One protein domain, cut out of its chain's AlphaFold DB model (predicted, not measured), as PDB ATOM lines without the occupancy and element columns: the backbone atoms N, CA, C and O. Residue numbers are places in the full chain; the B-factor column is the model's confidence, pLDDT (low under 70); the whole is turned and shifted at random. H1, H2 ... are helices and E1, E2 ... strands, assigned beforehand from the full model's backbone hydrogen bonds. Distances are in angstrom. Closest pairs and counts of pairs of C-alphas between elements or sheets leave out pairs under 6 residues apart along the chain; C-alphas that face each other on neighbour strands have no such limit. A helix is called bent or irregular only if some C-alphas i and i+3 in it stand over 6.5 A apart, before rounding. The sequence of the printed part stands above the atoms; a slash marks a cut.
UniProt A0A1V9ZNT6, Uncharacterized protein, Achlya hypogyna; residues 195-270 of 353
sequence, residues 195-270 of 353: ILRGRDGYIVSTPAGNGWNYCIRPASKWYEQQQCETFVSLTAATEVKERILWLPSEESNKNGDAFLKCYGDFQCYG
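Overview. This is residues 195 to 270 of the 353 residues of an uncharacterized protein of Achlya hypogyna (UniProt A0A1V9ZNT6). A strongly twisted sheet of four antiparallel strands runs through the domain, with the helix H1 packed on one face, over the long strand E2 and along it, and the short helix H3 on the opposite face. The small helix H2 only grazes the sheet, and a long stretch without a named element, residues 217 to 233, loops out between E3 and H1. The printed part has 76 residues with three named helices and four named strands, in the order E1, E2, E3, H1, H2, E4, H3; the sheet's order is E1, E2, E3, E4, and the class is mixed, helices and strands. The whole is compact and rounded, with a radius of gyration of the C-alphas of 11.4 A and spans of 30 by 25 by 24 A.

Along the chain. The longest strand, E2, takes residues 202 to 209 and measures 21.4 A. E1 is residues 195 to 197, 6.7 A, and its C-alpha 195 is at (132.590, 129.803, 162.808). E3 is residues 212 to 216, 13.6 A, and E4 residues 259 to 263, 13.1 A. H1, residues 234 to 243, measures 14.2 A from C-alpha 234 at (128.042, 135.623, 165.583). H2, residues 250 to 253, 7.1 A, is irregular: C-alphas 250 and 253 are 7.1 A apart. H3, residues 264 to 268, 7.1 A, ends with C-alpha 268 at (127.588, 122.578, 154.879).

Arrangement. E1, E2 and E3 form a meander, each strand the antiparallel neighbour of the one before. E1 and E2 are a hairpin, with N 196 and O 203 2.8 A apart, within hydrogen-bond range. E2 and E3 are a hairpin too, with N 206 and O 214 at 2.8 A. The pairing is staggered: E2 pairs with E1 over residues 202 to 204 and with E3 over 205 to 209. E4 is antiparallel to E3, with N 260 and O 215 at 2.8 A. H1 is on the sheet at a height of 9.0 A, over E2 and along the strands, at 26 degrees on the local plane; its closest C-alphas to E2 are those of Lys 241 and Val 204, 6.1 A. H3 is on the opposite face at a height of 7.6 A; its closest C-alphas to E3 are those of Gly 264 and Trp 212, 5.3 A. The closest C-alphas of H2 and E4 are those of Ser 252 and Phe 259, 6.3 A. H1 and H2 are apart. In H1 every O i to N i+4 pair is within hydrogen-bond range; H3 has 0 of 1, with 1 of 2 O i to N i+3 pairs, and H2 is too short for an O i to N i+4 pair.

Size, cuts and confidence. The two C-alphas farthest apart are those of Thr 235 and Lys 254, 30.5 A. The printed part has no cut. The link from E3 to H1, 17 residues, is long. The mean pLDDT of the printed part is 70.6, and 35 residues are under 70, among them residues 218 to 226, 242 to 258 and 265 to 270.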
ATOM      1  N   ILE A 195     133.843 129.189 163.225       88.00
ATOM      2  CA  ILE A 195     132.590 129.803 162.808       88.00
ATOM      3  C   ILE A 195     132.723 130.173 161.345       88.00
ATOM      4  O   ILE A 195     133.659 130.864 160.945       88.00
ATOM      5  N   LEU A 196     131.761 129.719 160.565       87.75
ATOM      6  CA  LEU A 196     131.627 130.014 159.157       87.75
ATOM      7  C   LEU A 196     130.412 130.915 158.953       87.75
ATOM      8  O   LEU A 196     129.387 130.726 159.603       87.75
ATOM      9  N   ARG A 197     130.506 131.904 158.064       85.56
ATOM     10  CA  ARG A 197     129.365 132.759 157.718       85.56
ATOM     11  C   ARG A 197     128.664 132.179 156.493       85.56
ATOM     12  O   ARG A 197     129.234 132.179 155.407       85.56
ATOM     13  N   GLY A 198     127.448 131.690 156.689       77.56
ATOM     14  CA  GLY A 198     126.558 131.225 155.633       77.56
ATOM     15  C   GLY A 198     125.609 132.315 155.137       77.56
ATOM     16  O   GLY A 198     125.668 133.473 155.557       77.56
ATOM     17  N   ARG A 199     124.712 131.918 154.230       78.88
ATOM     18  CA  ARG A 199     123.660 132.786 153.683       78.88
ATOM     19  C   ARG A 199     122.633 133.173 154.745       78.88
ATOM     20  O   ARG A 199     122.275 134.342 154.846       78.88
ATOM     21  N   ASP A 200     122.228 132.188 155.541       78.19
ATOM     22  CA  ASP A 200     121.115 132.298 156.488       78.19
ATOM     23  C   ASP A 200     121.587 132.508 157.938       78.19
ATOM     24  O   ASP A 200     120.788 132.523 158.869       78.19
ATOM     25  N   GLY A 201     122.895 132.696 158.148       84.56
ATOM     26  CA  GLY A 201     123.462 132.927 159.472       84.56
ATOM     27  C   GLY A 201     124.908 132.468 159.595       84.56
ATOM     28  O   GLY A 201     125.691 132.524 158.648       84.56
ATOM     29  N   TYR A 202     125.271 132.024 160.788       84.06
ATOM     30  CA  TYR A 202     126.589 131.503 161.129       84.06
ATOM     31  C   TYR A 202     126.499 130.000 161.387       84.06
ATOM     32  O   TYR A 202     125.516 129.540 161.942       84.06
ATOM     33  N   ILE A 203     127.515 129.230 161.020       86.25
ATOM     34  CA  ILE A 203     127.587 127.783 161.248       86.25
ATOM     35  C   ILE A 203     128.812 127.502 162.104       86.25
ATOM     36  O   ILE A 203     129.862 128.115 161.909       86.25
ATOM     37  N   VAL A 204     128.694 126.553 163.026       85.44
ATOM     38  CA  VAL A 204     129.827 126.050 163.801       85.44
ATOM     39  C   VAL A 204     130.266 124.717 163.202       85.44
ATOM     40  O   VAL A 204     129.468 123.786 163.088       85.44
ATOM     41  N   SER A 205     131.521 124.647 162.760       87.75
ATOM     42  CA  SER A 205     132.074 123.490 162.048       87.75
ATOM     43  C   SER A 205     133.481 123.148 162.518       87.75
ATOM     44  O   SER A 205     134.178 124.006 163.050       87.75
ATOM     45  N   THR A 206     133.924 121.917 162.305       87.00
ATOM     46  CA  THR A 206     135.302 121.504 162.560       87.00
ATOM     47  C   THR A 206     135.816 120.580 161.450       87.00
ATOM     48  O   THR A 206     135.028 119.808 160.898       87.00
ATOM     49  N   PRO A 207     137.103 120.650 161.062       83.88
ATOM     50  CA  PRO A 207     137.654 119.771 160.034       83.88
ATOM     51  C   PRO A 207     137.614 118.292 160.444       83.88
ATOM     52  O   PRO A 207     137.993 117.936 161.553       83.88
ATOM     53  N   ALA A 208     137.229 117.426 159.507       79.69
ATOM     54  CA  ALA A 208     137.158 115.970 159.667       79.69
ATOM     55  C   ALA A 208     138.299 115.217 158.947       79.69
ATOM     56  O   ALA A 208     138.332 113.988 158.951       79.69
ATOM     57  N   GLY A 209     139.201 115.946 158.277       78.12
ATOM     58  CA  GLY A 209     140.205 115.387 157.363       78.12
ATOM     59  C   GLY A 209     139.658 115.114 155.953       78.12
ATOM     60  O   GLY A 209     138.451 115.102 155.726       78.12
ATOM     61  N   ASN A 210     140.549 114.928 154.969       80.44
ATOM     62  CA  ASN A 210     140.203 114.609 153.568       80.44
ATOM     63  C   ASN A 210     139.186 115.570 152.914       80.44
ATOM     64  O   ASN A 210     138.350 115.153 152.115       80.44
ATOM     65  N   GLY A 211     139.233 116.855 153.283       79.12
ATOM     66  CA  GLY A 211     138.315 117.881 152.775       79.12
ATOM     67  C   GLY A 211     136.907 117.842 153.378       79.12
ATOM     68  O   GLY A 211     136.071 118.657 152.999       79.12
ATOM     69  N   TRP A 212     136.635 116.942 154.322       83.50
ATOM     70  CA  TRP A 212     135.369 116.887 155.044       83.50
ATOM     71  C   TRP A 212     135.374 117.830 156.244       83.50
ATOM     72  O   TRP A 212     136.410 118.067 156.872       83.50
ATOM     73  N   ASN A 213     134.188 118.308 156.595       85.69
ATOM     74  CA  ASN A 213     133.917 119.006 157.837       85.69
ATOM     75  C   ASN A 213     132.787 118.298 158.585       85.69
ATOM     76  O   ASN A 213     131.898 117.700 157.977       85.69
ATOM     77  N   TYR A 214     132.812 118.411 159.903       84.88
ATOM     78  CA  TYR A 214     131.663 118.157 160.753       84.88
ATOM     79  C   TYR A 214     131.031 119.480 161.149       84.88
ATOM     80  O   TYR A 214     131.725 120.473 161.368       84.88
ATOM     81  N   CYS A 215     129.718 119.497 161.265       83.88
ATOM     82  CA  CYS A 215     128.967 120.620 161.797       83.88
ATOM     83  C   CYS A 215     127.807 120.108 162.643       83.88
ATOM     84  O   CYS A 215     127.475 118.925 162.601       83.88
ATOM     85  N   ILE A 216     127.189 120.994 163.416       78.12
ATOM     86  CA  ILE A 216     126.005 120.643 164.204       78.12
ATOM     87  C   ILE A 216     124.845 120.334 163.249       78.12
ATOM     88  O   ILE A 216     124.617 121.086 162.301       78.12
ATOM     89  N   ARG A 217     124.129 119.231 163.480       74.06
ATOM     90  CA  ARG A 217     122.939 118.858 162.704       74.06
ATOM     91  C   ARG A 217     121.708 119.643 163.198       74.06
ATOM     92  O   ARG A 217     121.520 119.741 164.411       74.06
ATOM     93  N   PRO A 218     120.861 120.182 162.300       68.56
ATOM     94  CA  PRO A 218     119.669 120.928 162.678       68.56
ATOM     95  C   PRO A 218     118.634 120.035 163.352       68.56
ATOM     96  O   PRO A 218     118.370 118.916 162.907       68.56
ATOM     97  N   ALA A 219     117.988 120.568 164.389       56.19
ATOM     98  CA  ALA A 219     117.079 119.786 165.221       56.19
ATOM     99  C   ALA A 219     115.811 119.293 164.501       56.19
ATOM    100  O   ALA A 219     115.235 118.267 164.840       56.19
ATOM    101  N   SER A 220     115.367 120.029 163.483       53.84
ATOM    102  CA  SER A 220     114.045 119.847 162.879       53.84
ATOM    103  C   SER A 220     114.016 118.955 161.635       53.84
ATOM    104  O   SER A 220     112.947 118.771 161.055       53.84
ATOM    105  N   LYS A 221     115.160 118.431 161.166       54.31
ATOM    106  CA  LYS A 221     115.253 117.809 159.832       54.31
ATOM    107  C   LYS A 221     116.103 116.548 159.843       54.31
ATOM    108  O   LYS A 221     117.194 116.499 159.288       54.31
ATOM    109  N   TRP A 222     115.552 115.502 160.445       52.00
ATOM    110  CA  TRP A 222     116.217 114.213 160.618       52.00
ATOM    111  C   TRP A 222     116.514 113.432 159.326       52.00
ATOM    112  O   TRP A 222     117.228 112.434 159.396       52.00
ATOM    113  N   TYR A 223     116.010 113.845 158.154       51.81
ATOM    114  CA  TYR A 223     116.193 113.040 156.937       51.81
ATOM    115  C   TYR A 223     116.357 113.802 155.615       51.81
ATOM    116  O   TYR A 223     116.993 113.288 154.700       51.81
ATOM    117  N   GLU A 224     115.822 115.018 155.475       52.69
ATOM    118  CA  GLU A 224     115.669 115.609 154.133       52.69
ATOM    119  C   GLU A 224     116.707 116.671 153.770       52.69
ATOM    120  O   GLU A 224     116.828 117.036 152.601       52.69
ATOM    121  N   GLN A 225     117.470 117.186 154.735       57.69
ATOM    122  CA  GLN A 225     118.396 118.284 154.476       57.69
ATOM    123  C   GLN A 225     119.761 117.991 155.088       57.69
ATOM    124  O   GLN A 225     119.947 118.071 156.297       57.69
ATOM    125  N   GLN A 226     120.735 117.686 154.224       68.31
ATOM    126  CA  GLN A 226     122.166 117.655 154.550       68.31
ATOM    127  C   GLN A 226     122.699 119.084 154.751       68.31
ATOM    128  O   GLN A 226     123.628 119.520 154.080       68.31
ATOM    129  N   GLN A 227     122.060 119.845 155.634       75.75
ATOM    130  CA  GLN A 227     122.421 121.222 155.945       75.75
ATOM    131  C   GLN A 227     122.835 121.302 157.403       75.75
ATOM    132  O   GLN A 227     122.253 120.627 158.247       75.75
ATOM    133  N   CYS A 228     123.847 122.108 157.691       80.69
ATOM    134  CA  CYS A 228     124.261 122.357 159.061       80.69
ATOM    135  C   CYS A 228     123.292 123.293 159.773       80.69
ATOM    136  O   CYS A 228     122.620 124.110 159.143       80.69
ATOM    137  N   GLU A 229     123.297 123.225 161.097       80.56
ATOM    138  CA  GLU A 229     122.579 124.171 161.933       80.56
ATOM    139  C   GLU A 229     123.139 125.587 161.758       80.56
ATOM    140  O   GLU A 229     124.357 125.810 161.796       80.56
ATOM    141  N   THR A 230     122.231 126.547 161.581       80.50
ATOM    142  CA  THR A 230     122.552 127.966 161.400       80.50
ATOM    143  C   THR A 230     122.133 128.789 162.612       80.50
ATOM    144  O   THR A 230     120.998 128.712 163.071       80.50
ATOM    145  N   PHE A 231     123.029 129.649 163.078       75.81
ATOM    146  CA  PHE A 231     122.827 130.587 164.175       75.81
ATOM    147  C   PHE A 231     122.604 131.999 163.636       75.81
ATOM    148  O   PHE A 231     123.379 132.497 162.817       75.81
ATOM    149  N   VAL A 232     121.593 132.690 164.157       73.56
ATOM    150  CA  VAL A 232     121.210 134.040 163.708       73.56
ATOM    151  C   VAL A 232     122.257 135.125 164.011       73.56
ATOM    152  O   VAL A 232     122.238 136.191 163.401       73.56
ATOM    153  N   SER A 233     123.195 134.880 164.936       75.62
ATOM    154  CA  SER A 233     124.228 135.852 165.317       75.62
ATOM    155  C   SER A 233     125.605 135.224 165.542       75.62
ATOM    156  O   SER A 233     125.726 134.069 165.957       75.62
ATOM    157  N   LEU A 234     126.656 136.022 165.318       77.12
ATOM    158  CA  LEU A 234     128.042 135.623 165.583       77.12
ATOM    159  C   LEU A 234     128.260 135.322 167.069       77.12
ATOM    160  O   LEU A 234     128.991 134.394 167.404       77.12
ATOM    161  N   THR A 235     127.609 136.078 167.956       69.94
ATOM    162  CA  THR A 235     127.669 135.863 169.405       69.94
ATOM    163  C   THR A 235     127.136 134.483 169.777       69.94
ATOM    164  O   THR A 235     127.814 133.751 170.488       69.94
ATOM    165  N   ALA A 236     125.975 134.090 169.239       63.09
ATOM    166  CA  ALA A 236     125.404 132.761 169.457       63.09
ATOM    167  C   ALA A 236     126.339 131.652 168.950       63.09
ATOM    168  O   ALA A 236     126.656 130.725 169.691       63.09
ATOM    169  N   ALA A 237     126.851 131.787 167.724       75.50
ATOM    170  CA  ALA A 237     127.785 130.816 167.157       75.50
ATOM    171  C   ALA A 237     129.103 130.725 167.947       75.50
ATOM    172  O   ALA A 237     129.669 129.643 168.080       75.50
ATOM    173  N   THR A 238     129.594 131.843 168.489       76.38
ATOM    174  CA  THR A 238     130.826 131.887 169.297       76.38
ATOM    175  C   THR A 238     130.646 131.177 170.620       76.38
ATOM    176  O   THR A 238     131.463 130.330 170.971       76.38
ATOM    177  N   GLU A 239     129.553 131.477 171.311       65.19
ATOM    178  CA  GLU A 239     129.216 130.826 172.568       65.19
ATOM    179  C   GLU A 239     129.032 129.312 172.375       65.19
ATOM    180  O   GLU A 239     129.559 128.534 173.163       65.19
ATOM    181  N   VAL A 240     128.384 128.872 171.291       72.50
ATOM    182  CA  VAL A 240     128.286 127.441 170.964       72.50
ATOM    183  C   VAL A 240     129.666 126.846 170.674       72.50
ATOM    184  O   VAL A 240     130.044 125.880 171.323       72.50
ATOM    185  N   LYS A 241     130.464 127.446 169.779       78.25
ATOM    186  CA  LYS A 241     131.829 126.998 169.432       78.25
ATOM    187  C   LYS A 241     132.718 126.777 170.664       78.25
ATOM    188  O   LYS A 241     133.459 125.803 170.706       78.25
ATOM    189  N   GLU A 242     132.657 127.660 171.657       69.44
ATOM    190  CA  GLU A 242     133.494 127.586 172.869       69.44
ATOM    191  C   GLU A 242     133.026 126.533 173.884       69.44
ATOM    192  O   GLU A 242     133.744 126.221 174.838       69.44
ATOM    193  N   ARG A 243     131.824 125.988 173.682       62.50
ATOM    194  CA  ARG A 243     131.107 125.134 174.635       62.50
ATOM    195  C   ARG A 243     130.576 123.848 173.999       62.50
ATOM    196  O   ARG A 243     129.776 123.148 174.615       62.50
ATOM    197  N   ILE A 244     130.985 123.521 172.771       68.12
ATOM    198  CA  ILE A 244     130.781 122.180 172.219       68.12
ATOM    199  C   ILE A 244     131.726 121.249 172.968       68.12
ATOM    200  O   ILE A 244     132.937 121.435 172.940       68.12
ATOM    201  N   LEU A 245     131.153 120.261 173.651       55.34
ATOM    202  CA  LEU A 245     131.881 119.339 174.526       55.34
ATOM    203  C   LEU A 245     132.062 117.935 173.936       55.34
ATOM    204  O   LEU A 245     132.351 117.003 174.678       55.34
ATOM    205  N   TRP A 246     131.872 117.778 172.627       64.56
ATOM    206  CA  TRP A 246     131.841 116.470 171.984       64.56
ATOM    207  C   TRP A 246     132.731 116.466 170.755       64.56
ATOM    208  O   TRP A 246     132.841 117.460 170.028       64.56
ATOM    209  N   LEU A 247     133.320 115.304 170.515       59.47
ATOM    210  CA  LEU A 247     134.018 115.012 169.284       59.47
ATOM    211  C   LEU A 247     133.026 114.383 168.309       59.47
ATOM    212  O   LEU A 247     132.290 113.479 168.702       59.47
ATOM    213  N   PRO A 248     132.996 114.817 167.042       59.09
ATOM    214  CA  PRO A 248     132.346 114.017 166.021       59.09
ATOM    215  C   PRO A 248     133.027 112.643 165.984       59.09
ATOM    216  O   PRO A 248     134.232 112.547 165.746       59.09
ATOM    217  N   SER A 249     132.269 111.586 166.271       59.78
ATOM    218  CA  SER A 249     132.773 110.215 166.202       59.78
ATOM    219  C   SER A 249     132.919 109.792 164.734       59.78
ATOM    220  O   SER A 249     132.214 110.305 163.865       59.78
ATOM    221  N   GLU A 250     133.794 108.840 164.400       55.84
ATOM    222  CA  GLU A 250     133.778 108.255 163.042       55.84
ATOM    223  C   GLU A 250     132.451 107.536 162.741       55.84
ATOM    224  O   GLU A 250     132.059 107.400 161.579       55.84
ATOM    225  N   GLU A 251     131.721 107.147 163.789       52.72
ATOM    226  CA  GLU A 251     130.384 106.574 163.690       52.72
ATOM    227  C   GLU A 251     129.283 107.617 163.447       52.72
ATOM    228  O   GLU A 251     128.148 107.225 163.187       52.72
ATOM    229  N   SER A 252     129.607 108.917 163.407       51.22
ATOM    230  CA  SER A 252     128.651 110.033 163.238       51.22
ATOM    231  C   SER A 252     127.894 110.087 161.916       51.22
ATOM    232  O   SER A 252     126.979 110.892 161.726       51.22
ATOM    233  N   ASN A 253     128.223 109.175 161.006       48.66
ATOM    234  CA  ASN A 253     127.444 108.908 159.806       48.66
ATOM    235  C   ASN A 253     126.264 107.944 160.042       48.66
ATOM    236  O   ASN A 253     125.447 107.771 159.138       48.66
ATOM    237  N   LYS A 254     126.160 107.296 161.210       47.31
ATOM    238  CA  LYS A 254     125.001 106.474 161.583       47.31
ATOM    239  C   LYS A 254     123.858 107.389 162.047       47.31
ATOM    240  O   LYS A 254     124.080 108.452 162.623       47.31
ATOM    241  N   ASN A 255     122.619 106.993 161.754       43.06
ATOM    242  CA  ASN A 255     121.413 107.698 162.200       43.06
ATOM    243  C   ASN A 255     121.453 107.865 163.729       43.06
ATOM    244  O   ASN A 255     121.419 106.858 164.431       43.06
ATOM    245  N   GLY A 256     121.537 109.100 164.232       47.12
ATOM    246  CA  GLY A 256     121.553 109.373 165.675       47.12
ATOM    247  C   GLY A 256     122.526 110.450 166.133       47.12
ATOM    248  O   GLY A 256     122.244 111.112 167.123       47.12
ATOM    249  N   ASP A 257     123.623 110.690 165.411       58.81
ATOM    250  CA  ASP A 257     124.638 111.622 165.911       58.81
ATOM    251  C   ASP A 257     124.256 113.097 165.725       58.81
ATOM    252  O   ASP A 257     123.759 113.515 164.675       58.81
ATOM    253  N   ALA A 258     124.596 113.897 166.744       63.44
ATOM    254  CA  ALA A 258     124.410 115.352 166.804       63.44
ATOM    255  C   ALA A 258     125.177 116.134 165.717       63.44
ATOM    256  O   ALA A 258     125.025 117.354 165.585       63.44
ATOM    257  N   PHE A 259     126.009 115.438 164.939       73.81
ATOM    258  CA  PHE A 259     126.860 116.009 163.913       73.81
ATOM    259  C   PHE A 259     126.451 115.551 162.513       73.81
ATOM    260  O   PHE A 259     126.027 114.422 162.262       73.81
ATOM    261  N   LEU A 260     126.575 116.471 161.569       75.19
ATOM    262  CA  LEU A 260     126.454 116.210 160.149       75.19
ATOM    263  C   LEU A 260     127.850 116.276 159.531       75.19
ATOM    264  O   LEU A 260     128.577 117.255 159.718       75.19
ATOM    265  N   LYS A 261     128.215 115.239 158.778       81.19
ATOM    266  CA  LYS A 261     129.422 115.225 157.952       81.19
ATOM    267  C   LYS A 261     129.104 115.828 156.583       81.19
ATOM    268  O   LYS A 261     128.245 115.314 155.873       81.19
ATOM    269  N   CYS A 262     129.796 116.898 156.203       80.19
ATOM    270  CA  CYS A 262     129.613 117.608 154.932       80.19
ATOM    271  C   CYS A 262     130.944 117.757 154.180       80.19
ATOM    272  O   CYS A 262     132.003 117.917 154.793       80.19
ATOM    273  N   TYR A 263     130.917 117.653 152.845       79.69
ATOM    274  CA  TYR A 263     132.130 117.763 152.028       79.69
ATOM    275  C   TYR A 263     132.433 119.226 151.704       79.69
ATOM    276  O   TYR A 263     131.660 119.905 151.020       79.69
ATOM    277  N   GLY A 264     133.584 119.706 152.174       71.19
ATOM    278  CA  GLY A 264     133.974 121.108 152.088       71.19
ATOM    279  C   GLY A 264     133.018 122.038 152.835       71.19
ATOM    280  O   GLY A 264     131.996 121.625 153.375       71.19
ATOM    281  N   ASP A 265     133.343 123.329 152.878       67.50
ATOM    282  CA  ASP A 265     132.464 124.310 153.529       67.50
ATOM    283  C   ASP A 265     131.157 124.487 152.731       67.50
ATOM    284  O   ASP A 265     130.100 124.717 153.306       67.50
ATOM    285  N   PHE A 266     131.201 124.304 151.405       67.94
ATOM    286  CA  PHE A 266     130.084 124.574 150.493       67.94
ATOM    287  C   PHE A 266     128.854 123.684 150.704       67.94
ATOM    288  O   PHE A 266     127.734 124.194 150.685       67.94
ATOM    289  N   GLN A 267     129.040 122.384 150.953       68.69
ATOM    290  CA  GLN A 267     127.907 121.488 151.208       68.69
ATOM    291  C   GLN A 267     127.285 121.724 152.587       68.69
ATOM    292  O   GLN A 267     126.084 121.546 152.751       68.69
ATOM    293  N   CYS A 268     128.070 122.216 153.550       67.31
ATOM    294  CA  CYS A 268     127.588 122.578 154.879       67.31
ATOM    295  C   CYS A 268     126.570 123.742 154.844       67.31
ATOM    296  O   CYS A 268     125.673 123.796 155.683       67.31
ATOM    297  N   TYR A 269     126.664 124.650 153.856       68.19
ATOM    298  CA  TYR A 269     125.730 125.779 153.672       68.19
ATOM    299  C   TYR A 269     124.428 125.413 152.944       68.19
ATOM    300  O   TYR A 269     123.586 126.284 152.729       68.19
ATOM    301  N   GLY A 270     124.264 124.159 152.520       59.38
ATOM    302  CA  GLY A 270     123.017 123.703 151.921       59.38
ATOM    303  C   GLY A 270     122.778 124.061 150.459       59.38
ATOM    304  O   GLY A 270     121.622 124.187 150.059       59.38
TER     305      GLY A 270